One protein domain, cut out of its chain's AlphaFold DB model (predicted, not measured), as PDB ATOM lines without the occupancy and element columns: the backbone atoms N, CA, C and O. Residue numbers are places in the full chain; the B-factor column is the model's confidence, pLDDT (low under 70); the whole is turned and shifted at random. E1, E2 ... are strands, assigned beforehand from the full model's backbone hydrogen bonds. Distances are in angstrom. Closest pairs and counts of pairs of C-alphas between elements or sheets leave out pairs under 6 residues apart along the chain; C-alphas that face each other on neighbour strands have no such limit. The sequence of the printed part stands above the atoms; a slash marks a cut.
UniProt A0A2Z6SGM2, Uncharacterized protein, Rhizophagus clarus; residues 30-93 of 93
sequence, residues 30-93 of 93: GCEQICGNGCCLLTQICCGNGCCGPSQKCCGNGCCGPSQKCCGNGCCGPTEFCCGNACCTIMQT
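Overview. This is residues 30 to 93 of the 93 residues of an uncharacterized protein of Rhizophagus clarus (UniProt A0A2Z6SGM2). The chain winds in stacked turns, a flat solenoid in which five tiny strand hairpins, E1-E2, E3-E4, E5-E6, E7-E8 and E9-E10, follow one another in a row. Each turn holds one hairpin, and residues 89 to 93 run on as a tail beyond the last of them, adding to the length. The printed part has 64 residues, with no named helix and ten named strands, E1 to E10 in order; each hairpin is a separate antiparallel sheet of two strands. The class is all strand, although under half of the residues, 30 of 64, are in named elements. The whole is loose, with a radius of gyration of the C-alphas of 14.0 A and spans of 50 by 17 by 10 A.

Along the chain. E1 holds residues 33 to 35, from C-alpha 33 at (197.845, 176.641, 202.084), and E2 residues 38 to 40. E3 is residues 45 to 47 and E4 residues 50 to 52. E5 is residues 57 to 59 and E6 residues 62 to 64, where C-alpha 64 is at (196.607, 192.335, 213.827). E7 is residues 69 to 71, E8 residues 74 to 76 and E9 residues 81 to 83. E10, residues 86 to 88, ends with C-alpha 88 at (196.050, 201.069, 227.347). From first to last C-alpha, E1 and E4 measure 6.7 A, E2 and E6 6.6 A, E5, E8 and E10 6.5 A, E9 6.4 A, and E3 and E7 6.3 A.

Arrangement. In the hairpin E1-E2 the antiparallel directions differ by 137 degrees, and N 33 and O 40 are within hydrogen-bond range at 3.0 A. The closest C-alphas of E1 and E3 are those of Cys 35 and Cys 46, 5.3 A apart. In the hairpin E3-E4, at 134 degrees, N 45 and O 52 are 2.8 A apart. The closest C-alphas of E4 and E6 are those of Cys 52 and Cys 63, 5.4 A apart. In the hairpin E5-E6, at 130 degrees, N 64 and O 57 are 2.8 A apart. The closest C-alphas of E6 and E8 are those of Cys 64 and Cys 75, 5.4 A apart. In the hairpin E7-E8, at 135 degrees, N 69 and O 76 are 2.8 A apart. The closest C-alphas of E7 and E9 are those of Cys 71 and Cys 82, 5.2 A apart. In the hairpin E9-E10, at 123 degrees, N 83 and O 86 are 2.9 A apart. Among the pairs that are apart are E1 and E5, and E3 and E7.

Size, cuts and confidence. The outline is only just a rod, and the two C-alphas farthest apart, those of Gly 30 and Thr 93, are 50.5 A apart. The printed part has no cut, and Thr 93 is the chain's last residue. The links between successive strands are tight, with two residues inside each hairpin and four between one hairpin and the next. Mean pLDDT of the printed part is 84.4; residues 30 to 31 and 91 to 93 are under 70.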
ATOM      1  N   GLY A  30     192.930 179.315 194.150       60.25
ATOM      2  CA  GLY A  30     192.991 180.299 195.240       60.25
ATOM      3  C   GLY A  30     193.321 179.722 196.616       60.25
ATOM      4  O   GLY A  30     193.242 180.443 197.603       60.25
ATOM      5  N   CYS A  31     193.647 178.430 196.703       66.50
ATOM      6  CA  CYS A  31     193.999 177.782 197.961       66.50
ATOM      7  C   CYS A  31     195.390 177.178 197.842       66.50
ATOM      8  O   CYS A  31     195.568 176.115 197.245       66.50
ATOM      9  N   GLU A  32     196.359 177.893 198.398       79.44
ATOM     10  CA  GLU A  32     197.778 177.553 198.324       79.44
ATOM     11  C   GLU A  32     198.261 176.926 199.643       79.44
ATOM     12  O   GLU A  32     199.117 176.045 199.619       79.44
ATOM     13  N   GLN A  33     197.633 177.272 200.775       82.50
ATOM     14  CA  GLN A  33     197.845 176.641 202.084       82.50
ATOM     15  C   GLN A  33     196.541 176.405 202.856       82.50
ATOM     16  O   GLN A  33     195.545 177.087 202.637       82.50
ATOM     17  N   ILE A  34     196.553 175.440 203.781       84.62
ATOM     18  CA  ILE A  34     195.422 175.118 204.664       84.62
ATOM     19  C   ILE A  34     195.748 175.569 206.090       84.62
ATOM     20  O   ILE A  34     196.758 175.146 206.651       84.62
ATOM     21  N   CYS A  35     194.877 176.385 206.682       83.69
ATOM     22  CA  CYS A  35     194.963 176.816 208.077       83.69
ATOM     23  C   CYS A  35     193.710 176.341 208.818       83.69
ATOM     24  O   CYS A  35     192.600 176.807 208.550       83.69
ATOM     25  N   GLY A  36     193.866 175.381 209.731       81.75
ATOM     26  CA  GLY A  36     192.734 174.726 210.388       81.75
ATOM     27  C   GLY A  36     191.843 173.999 209.378       81.75
ATOM     28  O   GLY A  36     192.273 173.037 208.751       81.75
ATOM     29  N   ASN A  37     190.607 174.479 209.222       76.94
ATOM     30  CA  ASN A  37     189.624 173.933 208.276       76.94
ATOM     31  C   ASN A  37     189.436 174.818 207.025       76.94
ATOM     32  O   ASN A  37     188.555 174.552 206.208       76.94
ATOM     33  N   GLY A  38     190.214 175.902 206.904       76.25
ATOM     34  CA  GLY A  38     190.097 176.909 205.852       76.25
ATOM     35  C   GLY A  38     191.272 176.911 204.873       76.25
ATOM     36  O   GLY A  38     192.381 176.491 205.193       76.25
ATOM     37  N   CYS A  39     191.006 177.416 203.672       81.06
ATOM     38  CA  CYS A  39     191.977 177.622 202.603       81.06
ATOM     39  C   CYS A  39     192.500 179.062 202.611       81.06
ATOM     40  O   CYS A  39     191.704 179.997 202.648       81.06
ATOM     41  N   CYS A  40     193.813 179.226 202.506       83.75
ATOM     42  CA  CYS A  40     194.508 180.505 202.507       83.75
ATOM     43  C   CYS A  40     195.400 180.654 201.270       83.75
ATOM     44  O   CYS A  40     195.867 179.671 200.685       83.75
ATOM     45  N   LEU A  41     195.636 181.905 200.885       85.38
ATOM     46  CA  LEU A  41     196.565 182.267 199.808       85.38
ATOM     47  C   LEU A  41     198.016 182.202 200.300       85.38
ATOM     48  O   LEU A  41     198.264 182.345 201.496       85.38
ATOM     49  N   LEU A  42     198.980 182.083 199.385       82.12
ATOM     50  CA  LEU A  42     200.412 182.022 199.706       82.12
ATOM     51  C   LEU A  42     200.909 183.298 200.384       82.12
ATOM     52  O   LEU A  42     201.773 183.263 201.255       82.12
ATOM     53  N   THR A  43     200.300 184.429 200.030       84.00
ATOM     54  CA  THR A  43     200.565 185.731 200.645       84.00
ATOM     55  C   THR A  43     199.964 185.871 202.044       84.00
ATOM     56  O   THR A  43     200.160 186.900 202.677       84.00
ATOM     57  N   GLN A  44     199.169 184.907 202.514       88.50
ATOM     58  CA  GLN A  44     198.519 184.962 203.821       88.50
ATOM     59  C   GLN A  44     199.249 184.095 204.850       88.50
ATOM     60  O   GLN A  44     199.842 183.071 204.527       88.50
ATOM     61  N   ILE A  45     199.169 184.488 206.118       87.88
ATOM     62  CA  ILE A  45     199.772 183.781 207.252       87.88
ATOM     63  C   ILE A  45     198.673 183.012 207.998       87.88
ATOM     64  O   ILE A  45     197.615 183.575 208.277       87.88
ATOM     65  N   CYS A  46     198.915 181.744 208.352       87.38
ATOM     66  CA  CYS A  46     198.023 181.004 209.250       87.38
ATOM     67  C   CYS A  46     198.118 181.555 210.675       87.38
ATOM     68  O   CYS A  46     199.177 181.450 211.295       87.38
ATOM     69  N   CYS A  47     197.006 182.031 211.232       87.00
ATOM     70  CA  CYS A  47     196.898 182.339 212.658       87.00
ATOM     71  C   CYS A  47     195.729 181.549 213.248       87.00
ATOM     72  O   CYS A  47     194.559 181.832 212.985       87.00
ATOM     73  N   GLY A  48     196.050 180.501 214.010       83.25
ATOM     74  CA  GLY A  48     195.063 179.527 214.471       83.25
ATOM     75  C   GLY A  48     194.379 178.815 213.298       83.25
ATOM     76  O   GLY A  48     195.039 178.195 212.468       83.25
ATOM     77  N   ASN A  49     193.051 178.930 213.226       82.44
ATOM     78  CA  ASN A  49     192.224 178.324 212.172       82.44
ATOM     79  C   ASN A  49     191.858 179.297 211.034       82.44
ATOM     80  O   ASN A  49     191.005 178.969 210.211       82.44
ATOM     81  N   GLY A  50     192.439 180.500 211.017       83.19
ATOM     82  CA  GLY A  50     192.138 181.546 210.040       83.19
ATOM     83  C   GLY A  50     193.368 182.025 209.269       83.19
ATOM     84  O   GLY A  50     194.510 181.790 209.668       83.19
ATOM     85  N   CYS A  51     193.109 182.722 208.165       87.44
ATOM     86  CA  CYS A  51     194.130 183.354 207.340       87.44
ATOM     87  C   CYS A  51     194.247 184.843 207.671       87.44
ATOM     88  O   CYS A  51     193.243 185.555 207.684       87.44
ATOM     89  N   CYS A  52     195.468 185.331 207.844       89.25
ATOM     90  CA  CYS A  52     195.769 186.751 207.976       89.25
ATOM     91  C   CYS A  52     196.465 187.269 206.724       89.25
ATOM     92  O   CYS A  52     197.280 186.576 206.125       89.25
ATOM     93  N   GLY A  53     196.150 188.494 206.317       88.62
ATOM     94  CA  GLY A  53     196.764 189.152 205.169       88.62
ATOM     95  C   GLY A  53     198.287 189.326 205.299       88.62
ATOM     96  O   GLY A  53     198.819 189.293 206.407       88.62
ATOM     97  N   PRO A  54     198.992 189.591 204.184       86.25
ATOM     98  CA  PRO A  54     200.460 189.659 204.131       86.25
ATOM     99  C   PRO A  54     201.073 190.718 205.051       86.25
ATOM    100  O   PRO A  54     202.184 190.557 205.542       86.25
ATOM    101  N   SER A  55     200.363 191.825 205.272       88.81
ATOM    102  CA  SER A  55     200.818 192.916 206.144       88.81
ATOM    103  C   SER A  55     200.349 192.762 207.592       88.81
ATOM    104  O   SER A  55     200.611 193.635 208.417       88.81
ATOM    105  N   GLN A  56     199.600 191.702 207.894       91.00
ATOM    106  CA  GLN A  56     199.093 191.426 209.229       91.00
ATOM    107  C   GLN A  56     200.033 190.471 209.969       91.00
ATOM    108  O   GLN A  56     200.844 189.772 209.370       91.00
ATOM    109  N   LYS A  57     199.912 190.428 211.294       88.81
ATOM    110  CA  LYS A  57     200.652 189.510 212.168       88.81
ATOM    111  C   LYS A  57     199.706 188.701 213.043       88.81
ATOM    112  O   LYS A  57     198.634 189.192 213.396       88.81
ATOM    113  N   CYS A  58     200.120 187.495 213.424       89.25
ATOM    114  CA  CYS A  58     199.372 186.683 214.380       89.25
ATOM    115  C   CYS A  58     199.512 187.232 215.797       89.25
ATOM    116  O   CYS A  58     200.628 187.412 216.284       89.25
ATOM    117  N   CYS A  59     198.382 187.404 216.473       88.94
ATOM    118  CA  CYS A  59     198.309 187.642 217.909       88.94
ATOM    119  C   CYS A  59     197.322 186.668 218.524       88.94
ATOM    120  O   CYS A  59     196.110 186.792 218.351       88.94
ATOM    121  N   GLY A  60     197.857 185.636 219.176       84.56
ATOM    122  CA  GLY A  60     197.076 184.454 219.526       84.56
ATOM    123  C   GLY A  60     196.456 183.829 218.270       84.56
ATOM    124  O   GLY A  60     197.163 183.498 217.320       84.56
ATOM    125  N   ASN A  61     195.126 183.723 218.256       82.19
ATOM    126  CA  ASN A  61     194.354 183.197 217.122       82.19
ATOM    127  C   ASN A  61     193.822 184.289 216.170       82.19
ATOM    128  O   ASN A  61     193.069 183.972 215.254       82.19
ATOM    129  N   GLY A  62     194.157 185.563 216.402       84.56
ATOM    130  CA  GLY A  62     193.668 186.701 215.621       84.56
ATOM    131  C   GLY A  62     194.733 187.353 214.738       84.56
ATOM    132  O   GLY A  62     195.936 187.190 214.953       84.56
ATOM    133  N   CYS A  63     194.274 188.134 213.757       89.75
ATOM    134  CA  CYS A  63     195.112 188.940 212.871       89.75
ATOM    135  C   CYS A  63     195.193 190.384 213.370       89.75
ATOM    136  O   CYS A  63     194.163 191.050 213.467       89.75
ATOM    137  N   CYS A  64     196.398 190.909 213.580       91.31
ATOM    138  CA  CYS A  64     196.607 192.335 213.827       91.31
ATOM    139  C   CYS A  64     197.170 193.033 212.598       91.31
ATOM    140  O   CYS A  64     198.082 192.522 211.951       91.31
ATOM    141  N   GLY A  65     196.658 194.225 212.303       91.06
ATOM    142  CA  GLY A  65     197.174 195.095 211.254       91.06
ATOM    143  C   GLY A  65     198.620 195.552 211.495       91.06
ATOM    144  O   GLY A  65     199.128 195.473 212.617       91.06
ATOM    145  N   PRO A  66     199.283 196.086 210.455       88.88
ATOM    146  CA  PRO A  66     200.697 196.467 210.511       88.88
ATOM    147  C   PRO A  66     200.979 197.564 211.547       88.88
ATOM    148  O   PRO A  66     202.006 197.535 212.221       88.88
ATOM    149  N   SER A  67     200.047 198.504 211.717       89.75
ATOM    150  CA  SER A  67     200.153 199.600 212.690       89.75
ATOM    151  C   SER A  67     199.736 199.204 214.109       89.75
ATOM    152  O   SER A  67     199.871 200.009 215.026       89.75
ATOM    153  N   GLN A  68     199.201 197.995 214.299       90.94
ATOM    154  CA  GLN A  68     198.732 197.524 215.598       90.94
ATOM    155  C   GLN A  68     199.847 196.792 216.351       90.94
ATOM    156  O   GLN A  68     200.757 196.233 215.744       90.94
ATOM    157  N   LYS A  69     199.791 196.755 217.682       89.69
ATOM    158  CA  LYS A  69     200.697 195.978 218.547       89.69
ATOM    159  C   LYS A  69     199.989 194.755 219.113       89.69
ATOM    160  O   LYS A  69     198.782 194.763 219.305       89.69
ATOM    161  N   CYS A  70     200.772 193.714 219.368       90.62
ATOM    162  CA  CYS A  70     200.297 192.497 220.006       90.62
ATOM    163  C   CYS A  70     200.376 192.665 221.520       90.62
ATOM    164  O   CYS A  70     201.484 192.811 222.032       90.62
ATOM    165  N   CYS A  71     199.246 192.643 222.222       89.88
ATOM    166  CA  CYS A  71     199.229 192.653 223.683       89.88
ATOM    167  C   CYS A  71     198.371 191.479 224.156       89.88
ATOM    168  O   CYS A  71     197.155 191.456 223.959       89.88
ATOM    169  N   GLY A  72     199.024 190.450 224.702       86.94
ATOM    170  CA  GLY A  72     198.391 189.154 224.941       86.94
ATOM    171  C   GLY A  72     197.864 188.531 223.641       86.94
ATOM    172  O   GLY A  72     198.600 188.394 222.666       86.94
ATOM    173  N   ASN A  73     196.572 188.190 223.624       86.00
ATOM    174  CA  ASN A  73     195.869 187.661 222.445       86.00
ATOM    175  C   ASN A  73     195.137 188.748 221.631       86.00
ATOM    176  O   ASN A  73     194.389 188.418 220.714       86.00
ATOM    177  N   GLY A  74     195.300 190.027 221.989       86.31
ATOM    178  CA  GLY A  74     194.600 191.156 221.375       86.31
ATOM    179  C   GLY A  74     195.502 192.064 220.534       86.31
ATOM    180  O   GLY A  74     196.727 192.079 220.680       86.31
ATOM    181  N   CYS A  75     194.861 192.851 219.668       90.81
ATOM    182  CA  CYS A  75     195.495 193.870 218.836       90.81
ATOM    183  C   CYS A  75     195.231 195.259 219.413       90.81
ATOM    184  O   CYS A  75     194.080 195.685 219.457       90.81
ATOM    185  N   CYS A  76     196.281 195.985 219.777       91.31
ATOM    186  CA  CYS A  76     196.175 197.375 220.212       91.31
ATOM    187  C   CYS A  76     196.495 198.325 219.067       91.31
ATOM    188  O   CYS A  76     197.396 198.064 218.271       91.31
ATOM    189  N   GLY A  77     195.756 199.421 218.975       90.38
ATOM    190  CA  GLY A  77     195.938 200.481 218.000       90.38
ATOM    191  C   GLY A  77     197.296 201.188 218.099       90.38
ATOM    192  O   GLY A  77     198.054 201.005 219.053       90.38
ATOM    193  N   PRO A  78     197.626 202.024 217.103       87.75
ATOM    194  CA  PRO A  78     198.927 202.690 217.016       87.75
ATOM    195  C   PRO A  78     199.191 203.674 218.168       87.75
ATOM    196  O   PRO A  78     200.341 203.856 218.562       87.75
ATOM    197  N   THR A  79     198.139 204.284 218.719       88.62
ATOM    198  CA  THR A  79     198.195 205.212 219.862       88.62
ATOM    199  C   THR A  79     198.135 204.503 221.215       88.62
ATOM    200  O   THR A  79     198.189 205.156 222.253       88.62
ATOM    201  N   GLU A  80     198.001 203.177 221.212       89.62
ATOM    202  CA  GLU A  80     197.863 202.355 222.407       89.62
ATOM    203  C   GLU A  80     199.163 201.591 222.713       89.62
ATOM    204  O   GLU A  80     200.059 201.403 221.872       89.62
ATOM    205  N   PHE A  81     199.278 201.132 223.958       88.25
ATOM    206  CA  PHE A  81     200.405 200.339 224.449       88.25
ATOM    207  C   PHE A  81     199.927 199.152 225.281       88.25
ATOM    208  O   PHE A  81     198.801 199.136 225.775       88.25
ATOM    209  N   CYS A  82     200.806 198.164 225.451       89.38
ATOM    210  CA  CYS A  82     200.519 197.003 226.283       89.38
ATOM    211  C   CYS A  82     200.668 197.350 227.769       89.38
ATOM    212  O   CYS A  82     201.783 197.563 228.244       89.38
ATOM    213  N   CYS A  83     199.564 197.331 228.513       89.19
ATOM    214  CA  CYS A  83     199.576 197.220 229.970       89.19
ATOM    215  C   CYS A  83     199.380 195.751 230.345       89.19
ATOM    216  O   CYS A  83     198.256 195.281 230.537       89.19
ATOM    217  N   GLY A  84     200.471 194.987 230.376       87.75
ATOM    218  CA  GLY A  84     200.378 193.532 230.484       87.75
ATOM    219  C   GLY A  84     199.695 192.935 229.246       87.75
ATOM    220  O   GLY A  84     200.179 193.118 228.132       87.75
ATOM    221  N   ASN A  85     198.560 192.251 229.438       87.50
ATOM    222  CA  ASN A  85     197.796 191.595 228.363       87.50
ATOM    223  C   ASN A  85     196.663 192.454 227.768       87.50
ATOM    224  O   ASN A  85     195.892 191.944 226.957       87.50
ATOM    225  N   ALA A  86     196.535 193.722 228.167       87.50
ATOM    226  CA  ALA A  86     195.484 194.623 227.696       87.50
ATOM    227  C   ALA A  86     196.048 195.864 226.986       87.50
ATOM    228  O   ALA A  86     197.197 196.257 227.207       87.50
ATOM    229  N   CYS A  87     195.210 196.484 226.154       89.62
ATOM    230  CA  CYS A  87     195.490 197.768 225.520       89.62
ATOM    231  C   CYS A  87     195.212 198.913 226.493       89.62
ATOM    232  O   CYS A  87     194.157 198.964 227.123       89.62
ATOM    233  N   CYS A  88     196.160 199.835 226.587       89.19
ATOM    234  CA  CYS A  88     196.050 201.069 227.347       89.19
ATOM    235  C   CYS A  88     196.284 202.271 226.451       89.19
ATOM    236  O   CYS A  88     197.098 202.222 225.526       89.19
ATOM    237  N   THR A  89     195.660 203.383 226.819       89.94
ATOM    238  CA  THR A  89     195.948 204.704 226.263       89.94
ATOM    239  C   THR A  89     196.617 205.551 227.346       89.94
ATOM    240  O   THR A  89     196.380 205.348 228.541       89.94
ATOM    241  N   ILE A  90     197.451 206.509 226.943       78.38
ATOM    242  CA  ILE A  90     197.767 207.639 227.819       78.38
ATOM    243  C   ILE A  90     196.500 208.482 227.906       78.38
ATOM    244  O   ILE A  90     196.210 209.271 227.010       78.38
ATOM    245  N   MET A  91     195.739 208.309 228.983       63.50
ATOM    246  CA  MET A  91     194.784 209.331 229.391       63.50
ATOM    247  C   MET A  91     195.616 210.588 229.663       63.50
ATOM    248  O   MET A  91     196.392 210.623 230.619       63.50
ATOM    249  N   GLN A  92     195.550 211.569 228.764       51.25
ATOM    250  CA  GLN A  92     196.080 212.901 229.030       51.25
ATOM    251  C   GLN A  92     195.192 213.511 230.117       51.25
ATOM    252  O   GLN A  92     194.032 213.825 229.851       51.25
ATOM    253  N   THR A  93     195.715 213.577 231.341       41.50
ATOM    254  CA  THR A  93     195.159 214.393 232.427       41.50
ATOM    255  C   THR A  93     195.494 215.857 232.188       41.50
ATOM    256  O   THR A  93     196.650 216.122 231.779       41.50
TER     257      THR A  93